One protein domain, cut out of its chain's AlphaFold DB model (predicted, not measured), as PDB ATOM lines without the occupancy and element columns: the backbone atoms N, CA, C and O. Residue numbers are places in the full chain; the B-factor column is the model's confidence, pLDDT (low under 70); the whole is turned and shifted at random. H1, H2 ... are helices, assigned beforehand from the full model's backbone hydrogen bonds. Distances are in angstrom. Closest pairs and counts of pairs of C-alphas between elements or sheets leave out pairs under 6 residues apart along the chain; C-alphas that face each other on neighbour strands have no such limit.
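Overview. This is residues 26 to 112 of the 143 residues of the protein "Hypothetical protein" of Palpitomonas bilix (UniProt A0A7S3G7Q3). Three long helices, H1, H2 and H4, lie side by side as a bundle whose cross-section is a triangle, with H1 touching both others and H2 and H4 a little farther from each other. Short H3 packs at one end, beside the last part of H2 and the beginning of H4, and beyond the opposite end residues 108 to 112 run on as a tail that adds to the length. The printed part has 87 residues with four named helices, in the order H1, H2, H3, H4, and no named strand; the class is all helix. It is only just compact, close to loose, with a radius of gyration of the C-alphas of 14.4 A, and elongated, with spans of 46 by 26 by 19 A.

Arrangement. H4, residues 83 to 103, is the longest helix and has a kink of 26 degrees near residue 97. It touches H1, residues 26 to 43, at a shallow tilt of 9 degrees, the same way; their closest C-alphas, those of Lys 43 and Ala 101, are 5.9 A apart. H1 touches H2, residues 49 to 67, at a shallow tilt of 23 degrees, opposite ways, with the C-alphas of Tyr 33 and Val 58 closest at 6.3 A; the two form a helical hairpin. H2 and H4 are near each other, with 6 pairs of C-alphas within 10 A but no pair within 8 A. H2, with residues 61 to 65 alone, touches H3, residues 71 to 78, and these two also form a helical hairpin, opposite ways at a tilt of 38 degrees, only just steep; their closest C-alphas, those of Val 65 and Ile 74, are 5.9 A apart. H3 and H4 only just touch, with 3 pairs of C-alphas within 8 A, through residue 83 of H4 alone; they run the same way at a steep tilt of 51 degrees, and the C-alphas of Glu 75 and Val 83 are closest at 6.1 A. H1 and H3 are close but not clearly touching, with the C-alphas of Lys 26 and Ile 71 closest at 7.2 A. The helix packing is part aligned, part crossed: of 4 touching pairs, 2 are at a shallow tilt. Every O i to N i+4 pair is within hydrogen-bond range in H1, H2 and H3, and 16 of 17 are in H4.

Along the chain. H4 measures 29.5 A from first to last C-alpha and ends at C-alpha 103, (-26.706, 29.712, -52.371). H2 measures 27.3 A and H1 25.8 A, the latter beginning at C-alpha 26, (-42.102, 42.229, -27.606). H3 measures 10.6 A from C-alpha 71, (-49.307, 42.478, -27.725).

Size, cuts and confidence. The two C-alphas farthest apart, those of Ser 69 and Asp 112, are 49.4 A apart. The links H1 to H2, H2 to H3 and H3 to H4 are tight. The printed part has no cut. The mean pLDDT of the printed part is 94.4, and no printed residue is under 70.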
ATOM      1  N   LYS A  26     -42.526  40.934 -27.056       94.50
ATOM      2  CA  LYS A  26     -42.102  42.229 -27.606       94.50
ATOM      3  C   LYS A  26     -40.580  42.367 -27.608       94.50
ATOM      4  O   LYS A  26     -39.997  42.700 -28.637       94.50
ATOM      5  N   GLU A  27     -39.937  42.105 -26.475       95.31
ATOM      6  CA  GLU A  27     -38.483  42.192 -26.342       95.31
ATOM      7  C   GLU A  27     -37.788  41.167 -27.241       95.31
ATOM      8  O   GLU A  27     -36.833  41.512 -27.937       95.31
ATOM      9  N   VAL A  28     -38.316  39.938 -27.284       96.44
ATOM     10  CA  VAL A  28     -37.796  38.871 -28.150       96.44
ATOM     11  C   VAL A  28     -37.881  39.276 -29.621       96.44
ATOM     12  O   VAL A  28     -36.895  39.153 -30.338       96.44
ATOM     13  N   LEU A  29     -39.014  39.813 -30.084       96.25
ATOM     14  CA  LEU A  29     -39.160  40.271 -31.470       96.25
ATOM     15  C   LEU A  29     -38.153  41.370 -31.826       96.25
ATOM     16  O   LEU A  29     -37.529  41.305 -32.884       96.25
ATOM     17  N   LEU A  30     -37.949  42.356 -30.946       96.88
ATOM     18  CA  LEU A  30     -36.971  43.426 -31.181       96.88
ATOM     19  C   LEU A  30     -35.537  42.892 -31.266       96.88
ATOM     20  O   LEU A  30     -34.778  43.323 -32.138       96.88
ATOM     21  N   GLU A  31     -35.181  41.941 -30.401       97.44
ATOM     22  CA  GLU A  31     -33.887  41.258 -30.447       97.44
ATOM     23  C   GLU A  31     -33.706  40.508 -31.772       97.44
ATOM     24  O   GLU A  31     -32.692  40.687 -32.451       97.44
ATOM     25  N   ARG A  32     -34.704  39.719 -32.190       97.38
ATOM     26  CA  ARG A  32     -34.630  38.932 -33.430       97.38
ATOM     27  C   ARG A  32     -34.571  39.811 -34.678       97.38
ATOM     28  O   ARG A  32     -33.768  39.529 -35.564       97.38
ATOM     29  N   TYR A  33     -35.331  40.905 -34.737       97.88
ATOM     30  CA  TYR A  33     -35.227  41.867 -35.839       97.88
ATOM     31  C   TYR A  33     -33.857  42.551 -35.887       97.88
ATOM     32  O   TYR A  33     -33.286  42.704 -36.966       97.88
ATOM     33  N   GLY A  34     -33.290  42.909 -34.730       97.62
ATOM     34  CA  GLY A  34     -31.915  43.406 -34.655       97.62
ATOM     35  C   GLY A  34     -30.898  42.386 -35.170       97.62
ATOM     36  O   GLY A  34     -30.008  42.742 -35.943       97.62
ATOM     37  N   ALA A  35     -31.067  41.113 -34.805       97.94
ATOM     38  CA  ALA A  35     -30.220  40.024 -35.279       97.94
ATOM     39  C   ALA A  35     -30.325  39.818 -36.800       97.94
ATOM     40  O   ALA A  35     -29.299  39.608 -37.444       97.94
ATOM     41  N   ILE A  36     -31.526  39.920 -37.387       98.06
ATOM     42  CA  ILE A  36     -31.708  39.835 -38.846       98.06
ATOM     43  C   ILE A  36     -30.933  40.947 -39.549       98.06
ATOM     44  O   ILE A  36     -30.143  40.654 -40.442       98.06
ATOM     45  N   LEU A  37     -31.120  42.202 -39.131       97.75
ATOM     46  CA  LEU A  37     -30.449  43.344 -39.760       97.75
ATOM     47  C   LEU A  37     -28.921  43.215 -39.673       97.75
ATOM     48  O   LEU A  37     -28.236  43.381 -40.680       97.75
ATOM     49  N   ALA A  38     -28.391  42.826 -38.509       97.62
ATOM     50  CA  ALA A  38     -26.957  42.601 -38.332       97.62
ATOM     51  C   ALA A  38     -26.426  41.487 -39.252       97.62
ATOM     52  O   ALA A  38     -25.390  41.635 -39.900       97.62
ATOM     53  N   LYS A  39     -27.160  40.375 -39.353       97.12
ATOM     54  CA  LYS A  39     -26.765  39.221 -40.167       97.12
ATOM     55  C   LYS A  39     -26.851  39.506 -41.668       97.12
ATOM     56  O   LYS A  39     -26.017  39.020 -42.431       97.12
ATOM     57  N   LEU A  40     -27.826  40.311 -42.090       95.88
ATOM     58  CA  LEU A  40     -27.932  40.799 -43.466       95.88
ATOM     59  C   LEU A  40     -26.761  41.702 -43.835       95.88
ATOM     60  O   LEU A  40     -26.186  41.533 -44.909       95.88
ATOM     61  N   GLU A  41     -26.389  42.628 -42.948       95.44
ATOM     62  CA  GLU A  41     -25.228  43.493 -43.151       95.44
ATOM     63  C   GLU A  41     -23.924  42.703 -43.282       95.44
ATOM     64  O   GLU A  41     -23.094  43.058 -44.119       95.44
ATOM     65  N   GLU A  42     -23.770  41.630 -42.503       95.94
ATOM     66  CA  GLU A  42     -22.590  40.764 -42.515       95.94
ATOM     67  C   GLU A  42     -22.503  39.884 -43.772       95.94
ATOM     68  O   GLU A  42     -21.436  39.782 -44.379       95.94
ATOM     69  N   LYS A  43     -23.603  39.216 -44.152       95.25
ATOM     70  CA  LYS A  43     -23.553  38.088 -45.102       95.25
ATOM     71  C   LYS A  43     -24.024  38.404 -46.513       95.25
ATOM     72  O   LYS A  43     -23.602  37.724 -47.448       95.25
ATOM     73  N   ILE A  44     -24.911  39.382 -46.682       95.38
ATOM     74  CA  ILE A  44     -25.583  39.631 -47.960       95.38
ATOM     75  C   ILE A  44     -25.148  40.998 -48.505       95.38
ATOM     76  O   ILE A  44     -25.275  42.002 -47.804       95.38
ATOM     77  N   PRO A  45     -24.644  41.102 -49.746       95.12
ATOM     78  CA  PRO A  45     -24.224  42.386 -50.300       95.12
ATOM     79  C   PRO A  45     -25.407  43.346 -50.522       95.12
ATOM     80  O   PRO A  45     -26.545  42.923 -50.745       95.12
ATOM     81  N   LYS A  46     -25.128  44.660 -50.467       93.94
ATOM     82  CA  LYS A  46     -26.103  45.723 -50.782       93.94
ATOM     83  C   LYS A  46     -26.495  45.696 -52.261       93.94
ATOM     84  O   LYS A  46     -25.648  45.420 -53.106       93.94
ATOM     85  N   GLY A  47     -27.750  46.042 -52.558       88.75
ATOM     86  CA  GLY A  47     -28.283  46.072 -53.925       88.75
ATOM     87  C   GLY A  47     -28.763  44.713 -54.434       88.75
ATOM     88  O   GLY A  47     -28.942  44.536 -55.638       88.75
ATOM     89  N   THR A  48     -28.952  43.744 -53.535       91.25
ATOM     90  CA  THR A  48     -29.651  42.496 -53.848       91.25
ATOM     91  C   THR A  48     -31.126  42.662 -53.495       91.25
ATOM     92  O   THR A  48     -31.456  43.133 -52.408       91.25
ATOM     93  N   GLY A  49     -32.031  42.230 -54.381       91.62
ATOM     94  CA  GLY A  49     -33.473  42.378 -54.143       91.62
ATOM     95  C   GLY A  49     -33.945  41.700 -52.849       91.62
ATOM     96  O   GLY A  49     -34.796  42.235 -52.145       91.62
ATOM     97  N   TYR A  50     -33.344  40.560 -52.492       94.31
ATOM     98  CA  TYR A  50     -33.622  39.879 -51.224       94.31
ATOM     99  C   TYR A  50     -33.291  40.755 -50.009       94.31
ATOM    100  O   TYR A  50     -34.137  40.930 -49.138       94.31
ATOM    101  N   ARG A  51     -32.092  41.346 -49.967       95.69
ATOM    102  CA  ARG A  51     -31.686  42.211 -48.858       95.69
ATOM    103  C   ARG A  51     -32.575  43.445 -48.755       95.69
ATOM    104  O   ARG A  51     -33.047  43.744 -47.665       95.69
ATOM    105  N   ASP A  52     -32.816  44.125 -49.873       95.12
ATOM    106  CA  ASP A  52     -33.542  45.397 -49.881       95.12
ATOM    107  C   ASP A  52     -34.995  45.213 -49.397       95.12
ATOM    108  O   ASP A  52     -35.461  45.935 -48.516       95.12
ATOM    109  N   THR A  53     -35.689  44.188 -49.907       95.94
ATOM    110  CA  THR A  53     -37.075  43.873 -49.502       95.94
ATOM    111  C   THR A  53     -37.180  43.440 -48.042       95.94
ATOM    112  O   THR A  53     -38.126  43.816 -47.340       95.94
ATOM    113  N   LEU A  54     -36.205  42.665 -47.561       96.62
ATOM    114  CA  LEU A  54     -36.202  42.187 -46.188       96.62
ATOM    115  C   LEU A  54     -35.854  43.300 -45.196       96.62
ATOM    116  O   LEU A  54     -36.509  43.401 -44.161       96.62
ATOM    117  N   GLU A  55     -34.888  44.169 -45.512       96.94
ATOM    118  CA  GLU A  55     -34.583  45.356 -44.705       96.94
ATOM    119  C   GLU A  55     -35.814  46.266 -44.579       96.94
ATOM    120  O   GLU A  55     -36.135  46.709 -43.474       96.94
ATOM    121  N   GLU A  56     -36.540  46.517 -45.672       97.00
ATOM    122  CA  GLU A  56     -37.778  47.308 -45.644       97.00
ATOM    123  C   GLU A  56     -38.839  46.661 -44.741       97.00
ATOM    124  O   GLU A  56     -39.364  47.306 -43.829       97.00
ATOM    125  N   THR A  57     -39.095  45.367 -44.941       96.38
ATOM    126  CA  THR A  57     -40.103  44.609 -44.183       96.38
ATOM    127  C   THR A  57     -39.776  44.573 -42.689       96.38
ATOM    128  O   THR A  57     -40.633  44.855 -41.849       96.38
ATOM    129  N   VAL A  58     -38.523  44.273 -42.336       97.50
ATOM    130  CA  VAL A  58     -38.074  44.189 -40.940       97.50
ATOM    131  C   VAL A  58     -38.123  45.551 -40.261       97.50
ATOM    132  O   VAL A  58     -38.585  45.640 -39.124       97.50
ATOM    133  N   ASN A  59     -37.706  46.624 -40.937       97.81
ATOM    134  CA  ASN A  59     -37.787  47.972 -40.374       97.81
ATOM    135  C   ASN A  59     -39.242  48.411 -40.159       97.81
ATOM    136  O   ASN A  59     -39.560  48.988 -39.116       97.81
ATOM    137  N   TYR A  60     -40.134  48.086 -41.097       97.25
ATOM    138  CA  TYR A  60     -41.564  48.331 -40.946       97.25
ATOM    139  C   TYR A  60     -42.142  47.582 -39.735       97.25
ATOM    140  O   TYR A  60     -42.720  48.212 -38.845       97.25
ATOM    141  N   HIS A  61     -41.916  46.270 -39.628       96.56
ATOM    142  CA  HIS A  61     -42.405  45.481 -38.492       96.56
ATOM    143  C   HIS A  61     -41.811  45.943 -37.162       96.56
ATOM    144  O   HIS A  61     -42.535  46.095 -36.177       96.56
ATOM    145  N   LYS A  62     -40.507  46.231 -37.127       97.06
ATOM    146  CA  LYS A  62     -39.834  46.767 -35.943       97.06
ATOM    147  C   LYS A  62     -40.478  48.077 -35.484       97.06
ATOM    148  O   LYS A  62     -40.747  48.220 -34.294       97.06
ATOM    149  N   SER A  63     -40.813  48.980 -36.410       97.44
ATOM    150  CA  SER A  63     -41.485  50.244 -36.075       97.44
ATOM    151  C   SER A  63     -42.864  50.034 -35.429       97.44
ATOM    152  O   SER A  63     -43.206  50.728 -34.470       97.44
ATOM    153  N   ILE A  64     -43.631  49.033 -35.884       96.88
ATOM    154  CA  ILE A  64     -44.921  48.664 -35.282       96.88
ATOM    155  C   ILE A  64     -44.716  48.162 -33.854       96.88
ATOM    156  O   ILE A  64     -45.432  48.585 -32.942       96.88
ATOM    157  N   VAL A  65     -43.742  47.271 -33.653       96.12
ATOM    158  CA  VAL A  65     -43.446  46.681 -32.342       96.12
ATOM    159  C   VAL A  65     -42.986  47.753 -31.354       96.12
ATOM    160  O   VAL A  65     -43.454  47.777 -30.214       96.12
ATOM    161  N   GLU A  66     -42.119  48.676 -31.775       96.19
ATOM    162  CA  GLU A  66     -41.648  49.785 -30.938       96.19
ATOM    163  C   GLU A  66     -42.793  50.727 -30.540       96.19
ATOM    164  O   GLU A  66     -42.925  51.054 -29.357       96.19
ATOM    165  N   ALA A  67     -43.651  51.100 -31.496       95.94
ATOM    166  CA  ALA A  67     -44.739  52.056 -31.293       95.94
ATOM    167  C   ALA A  67     -45.925  51.513 -30.477       95.94
ATOM    168  O   ALA A  67     -46.674  52.298 -29.895       95.94
ATOM    169  N   SER A  68     -46.131  50.197 -30.452       94.62
ATOM    170  CA  SER A  68     -47.317  49.588 -29.833       94.62
ATOM    171  C   SER A  68     -47.108  49.308 -28.346       94.62
ATOM    172  O   SER A  68     -46.016  48.926 -27.916       94.62
ATOM    173  N   SER A  69     -48.151  49.492 -27.539       91.00
ATOM    174  CA  SER A  69     -48.076  49.364 -26.073       91.00
ATOM    175  C   SER A  69     -48.490  47.986 -25.558       91.00
ATOM    176  O   SER A  69     -48.103  47.618 -24.449       91.00
ATOM    177  N   SER A  70     -49.255  47.221 -26.342       92.25
ATOM    178  CA  SER A  70     -49.710  45.874 -25.985       92.25
ATOM    179  C   SER A  70     -49.435  44.860 -27.098       92.25
ATOM    180  O   SER A  70     -49.153  45.236 -28.235       92.25
ATOM    181  N   ILE A  71     -49.500  43.569 -26.760       92.31
ATOM    182  CA  ILE A  71     -49.307  42.478 -27.725       92.31
ATOM    183  C   ILE A  71     -50.457  42.437 -28.735       92.31
ATOM    184  O   ILE A  71     -50.219  42.251 -29.921       92.31
ATOM    185  N   GLU A  72     -51.685  42.690 -28.297       92.31
ATOM    186  CA  GLU A  72     -52.875  42.687 -29.153       92.31
ATOM    187  C   GLU A  72     -52.793  43.773 -30.232       92.31
ATOM    188  O   GLU A  72     -53.113  43.526 -31.390       92.31
ATOM    189  N   GLU A  73     -52.299  44.963 -29.872       94.44
ATOM    190  CA  GLU A  73     -52.074  46.057 -30.822       94.44
ATOM    191  C   GLU A  73     -50.994  45.695 -31.854       94.44
ATOM    192  O   GLU A  73     -51.099  46.065 -33.025       94.44
ATOM    193  N   ILE A  74     -49.964  44.951 -31.430       94.88
ATOM    194  CA  ILE A  74     -48.930  44.428 -32.326       94.88
ATOM    195  C   ILE A  74     -49.550  43.432 -33.312       94.88
ATOM    196  O   ILE A  74     -49.352  43.591 -34.514       94.88
ATOM    197  N   GLU A  75     -50.309  42.443 -32.830       95.00
ATOM    198  CA  GLU A  75     -50.964  41.419 -33.665       95.00
ATOM    199  C   GLU A  75     -51.928  42.053 -34.683       95.00
ATOM    200  O   GLU A  75     -51.884  41.722 -35.870       95.00
ATOM    201  N   GLU A  76     -52.745  43.018 -34.247       95.75
ATOM    202  CA  GLU A  76     -53.706  43.720 -35.104       95.75
ATOM    203  C   GLU A  76     -53.015  44.544 -36.198       95.75
ATOM    204  O   GLU A  76     -53.381  44.443 -37.370       95.75
ATOM    205  N   LYS A  77     -52.001  45.342 -35.838       95.69
ATOM    206  CA  LYS A  77     -51.305  46.206 -36.804       95.69
ATOM    207  C   LYS A  77     -50.434  45.430 -37.782       95.69
ATOM    208  O   LYS A  77     -50.326  45.848 -38.930       95.69
ATOM    209  N   MET A  78     -49.782  44.350 -37.338       94.12
ATOM    210  CA  MET A  78     -48.978  43.520 -38.240       94.12
ATOM    211  C   MET A  78     -49.866  42.700 -39.176       94.12
ATOM    212  O   MET A  78     -49.507  42.511 -40.333       94.12
ATOM    213  N   GLY A  79     -51.011  42.202 -38.696       93.62
ATOM    214  CA  GLY A  79     -51.919  41.390 -39.510       93.62
ATOM    215  C   GLY A  79     -51.334  40.032 -39.923       93.62
ATOM    216  O   GLY A  79     -51.762  39.463 -40.923       93.62
ATOM    217  N   LEU A  80     -50.356  39.518 -39.165       93.69
ATOM    218  CA  LEU A  80     -49.612  38.282 -39.457       93.69
ATOM    219  C   LEU A  80     -49.969  37.108 -38.527       93.69
ATOM    220  O   LEU A  80     -49.240  36.122 -38.476       93.69
ATOM    221  N   GLY A  81     -51.078  37.202 -37.790       94.19
ATOM    222  CA  GLY A  81     -51.462  36.208 -36.785       94.19
ATOM    223  C   GLY A  81     -50.920  36.546 -35.397       94.19
ATOM    224  O   GLY A  81     -50.801  37.720 -35.044       94.19
ATOM    225  N   GLN A  82     -50.639  35.519 -34.592       95.69
ATOM    226  CA  GLN A  82     -50.153  35.701 -33.222       95.69
ATOM    227  C   GLN A  82     -48.665  36.065 -33.195       95.69
ATOM    228  O   GLN A  82     -47.890  35.610 -34.038       95.69
ATOM    229  N   VAL A  83     -48.223  36.828 -32.188       95.75
ATOM    230  CA  VAL A  83     -46.797  37.215 -32.071       95.75
ATOM    231  C   VAL A  83     -45.854  36.016 -31.991       95.75
ATOM    232  O   VAL A  83     -44.727  36.092 -32.475       95.75
ATOM    233  N   GLU A  84     -46.302  34.896 -31.427       96.50
ATOM    234  CA  GLU A  84     -45.511  33.668 -31.361       96.50
ATOM    235  C   GLU A  84     -45.243  33.055 -32.748       96.50
ATOM    236  O   GLU A  84     -44.150  32.543 -32.995       96.50
ATOM    237  N   GLU A  85     -46.194  33.166 -33.680       96.06
ATOM    238  CA  GLU A  85     -46.010  32.741 -35.075       96.06
ATOM    239  C   GLU A  85     -44.998  33.654 -35.777       96.06
ATOM    240  O   GLU A  85     -44.113  33.181 -36.490       96.06
ATOM    241  N   VAL A  86     -45.059  34.962 -35.505       96.81
ATOM    242  CA  VAL A  86     -44.094  35.942 -36.028       96.81
ATOM    243  C   VAL A  86     -42.681  35.660 -35.527       96.81
ATOM    244  O   VAL A  86     -41.732  35.723 -36.310       96.81
ATOM    245  N   ILE A  87     -42.518  35.280 -34.258       96.69
ATOM    246  CA  ILE A  87     -41.215  34.862 -33.723       96.69
ATOM    247  C   ILE A  87     -40.697  33.637 -34.487       96.69
ATOM    248  O   ILE A  87     -39.562  33.657 -34.954       96.69
ATOM    249  N   GLN A  88     -41.523  32.605 -34.699       96.81
ATOM    250  CA  GLN A  88     -41.109  31.431 -35.480       96.81
ATOM    251  C   GLN A  88     -40.726  31.778 -36.924       96.81
ATOM    252  O   GLN A  88     -39.734  31.255 -37.434       96.81
ATOM    253  N   MET A  89     -41.467  32.679 -37.576       96.44
ATOM    254  CA  MET A  89     -41.115  33.173 -38.910       96.44
ATOM    255  C   MET A  89     -39.757  33.881 -38.903       96.44
ATOM    256  O   MET A  89     -38.922  33.616 -39.764       96.44
ATOM    257  N   THR A  90     -39.505  34.717 -37.898       96.56
ATOM    258  CA  THR A  90     -38.245  35.461 -37.742       96.56
ATOM    259  C   THR A  90     -37.058  34.514 -37.503       96.56
ATOM    260  O   THR A  90     -35.964  34.719 -38.031       96.56
ATOM    261  N   ASP A  91     -37.274  33.427 -36.765       96.81
ATOM    262  CA  ASP A  91     -36.278  32.377 -36.520       96.81
ATOM    263  C   ASP A  91     -35.968  31.568 -37.787       96.81
ATOM    264  O   ASP A  91     -34.806  31.243 -38.075       96.81
ATOM    265  N   GLY A  92     -37.009  31.281 -38.572       97.75
ATOM    266  CA  GLY A  92     -36.886  30.710 -39.908       97.75
ATOM    267  C   GLY A  92     -36.084  31.619 -40.835       97.75
ATOM    268  O   GLY A  92     -35.171  31.139 -41.506       97.75
ATOM    269  N   GLU A  93     -36.350  32.924 -40.801       97.44
ATOM    270  CA  GLU A  93     -35.652  33.924 -41.610       97.44
ATOM    271  C   GLU A  93     -34.166  34.017 -41.244       97.44
ATOM    272  O   GLU A  93     -33.303  33.980 -42.119       97.44
ATOM    273  N   LEU A  94     -33.826  34.024 -39.951       97.50
ATOM    274  CA  LEU A  94     -32.430  33.974 -39.501       97.50
ATOM    275  C   LEU A  94     -31.686  32.755 -40.053       97.50
ATOM    276  O   LEU A  94     -30.514  32.865 -40.421       97.50
ATOM    277  N   SER A  95     -32.356  31.605 -40.109       97.06
ATOM    278  CA  SER A  95     -31.804  30.375 -40.685       97.06
ATOM    279  C   SER A  95     -31.741  30.439 -42.216       97.06
ATOM    280  O   SER A  95     -30.815  29.904 -42.825       97.06
ATOM    281  N   LEU A  96     -32.712  31.101 -42.850       97.19
ATOM    282  CA  LEU A  96     -32.755  31.308 -44.293       97.19
ATOM    283  C   LEU A  96     -31.610  32.206 -44.761       97.19
ATOM    284  O   LEU A  96     -30.990  31.879 -45.765       97.19
ATOM    285  N   ILE A  97     -31.259  33.258 -44.016       97.06
ATOM    286  CA  ILE A  97     -30.137  34.149 -44.357       97.06
ATOM    287  C   ILE A  97     -28.825  33.366 -44.498       97.06
ATOM    288  O   ILE A  97     -28.048  33.639 -45.412       97.06
ATOM    289  N   ASP A  98     -28.581  32.362 -43.646       96.69
ATOM    290  CA  ASP A  98     -27.395  31.501 -43.773       96.69
ATOM    291  C   ASP A  98     -27.393  30.725 -45.090       96.69
ATOM    292  O   ASP A  98     -26.379  30.687 -45.784       96.69
ATOM    293  N   LYS A  99     -28.546  30.158 -45.460       96.94
ATOM    294  CA  LYS A  99     -28.711  29.423 -46.718       96.94
ATOM    295  C   LYS A  99     -28.617  30.346 -47.926       96.94
ATOM    296  O   LYS A  99     -27.990  29.994 -48.912       96.94
ATOM    297  N   MET A 100     -29.189  31.543 -47.850       95.50
ATOM    298  CA  MET A 100     -29.121  32.545 -48.913       95.50
ATOM    299  C   MET A 100     -27.683  33.004 -49.149       95.50
ATOM    300  O   MET A 100     -27.281  33.162 -50.298       95.50
ATOM    301  N   ALA A 101     -26.893  33.162 -48.085       95.06
ATOM    302  CA  ALA A 101     -25.470  33.476 -48.179       95.06
ATOM    303  C   ALA A 101     -24.646  32.346 -48.824       95.06
ATOM    304  O   ALA A 101     -23.668  32.624 -49.518       95.06
ATOM    305  N   GLU A 102     -25.042  31.089 -48.609       95.12
ATOM    306  CA  GLU A 102     -24.443  29.918 -49.256       95.12
ATOM    307  C   GLU A 102     -24.846  29.814 -50.736       95.12
ATOM    308  O   GLU A 102     -23.988  29.661 -51.601       95.12
ATOM    309  N   TRP A 103     -26.144  29.925 -51.033       94.88
ATOM    310  CA  TRP A 103     -26.706  29.712 -52.371       94.88
ATOM    311  C   TRP A 103     -26.484  30.879 -53.328       94.88
ATOM    312  O   TRP A 103     -26.445  30.666 -54.535       94.88
ATOM    313  N   LYS A 104     -26.388  32.103 -52.796       92.94
ATOM    314  CA  LYS A 104     -26.183  33.351 -53.546       92.94
ATOM    315  C   LYS A 104     -27.054  33.465 -54.803       92.94
ATOM    316  O   LYS A 104     -26.540  33.698 -55.897       92.94
ATOM    317  N   PRO A 105     -28.390  33.350 -54.686       90.00
ATOM    318  CA  PRO A 105     -29.277  33.329 -55.852       90.00
ATOM    319  C   PRO A 105     -29.223  34.611 -56.698       90.00
ATOM    320  O   PRO A 105     -29.635  34.599 -57.851       90.00
ATOM    321  N   TRP A 106     -28.708  35.717 -56.154       89.81
ATOM    322  CA  TRP A 106     -28.488  36.968 -56.889       89.81
ATOM    323  C   TRP A 106     -27.307  36.920 -57.873       89.81
ATOM    324  O   TRP A 106     -27.171  37.834 -58.678       89.81
ATOM    325  N   GLU A 107     -26.454  35.894 -57.816       89.00
ATOM    326  CA  GLU A 107     -25.370  35.665 -58.784       89.00
ATOM    327  C   GLU A 107     -25.824  34.778 -59.958       89.00
ATOM    328  O   GLU A 107     -25.041  34.516 -60.868       89.00
ATOM    329  N   ALA A 108     -27.075  34.298 -59.950       82.56
ATOM    330  CA  ALA A 108     -27.587  33.430 -61.000       82.56
ATOM    331  C   ALA A 108     -27.674  34.162 -62.348       82.56
ATOM    332  O   ALA A 108     -28.204  35.271 -62.445       82.56
ATOM    333  N   GLU A 109     -27.189  33.499 -63.400       79.19
ATOM    334  CA  GLU A 109     -27.270  34.015 -64.764       79.19
ATOM    335  C   GLU A 109     -28.736  34.202 -65.187       79.19
ATOM    336  O   GLU A 109     -29.573  33.331 -64.914       79.19
ATOM    337  N   PRO A 110     -29.073  35.306 -65.879       73.81
ATOM    338  CA  PRO A 110     -30.412  35.516 -66.401       73.81
ATOM    339  C   PRO A 110     -30.829  34.355 -67.310       73.81
ATOM    340  O   PRO A 110     -30.279  34.152 -68.392       73.81
ATOM    341  N   VAL A 111     -31.827  33.590 -66.876       75.94
ATOM    342  CA  VAL A 111     -32.450  32.557 -67.703       75.94
ATOM    343  C   VAL A 111     -33.484  33.235 -68.599       75.94
ATOM    344  O   VAL A 111     -34.338  33.970 -68.100       75.94
ATOM    345  N   ASP A 112     -33.431  32.989 -69.913       73.44
ATOM    346  CA  ASP A 112     -34.463  33.451 -70.851       73.44
ATOM    347  C   ASP A 112     -35.781  32.715 -70.573       73.44
ATOM    348  O   ASP A 112     -36.076  31.642 -71.106       73.44
TER     349      ASP A 112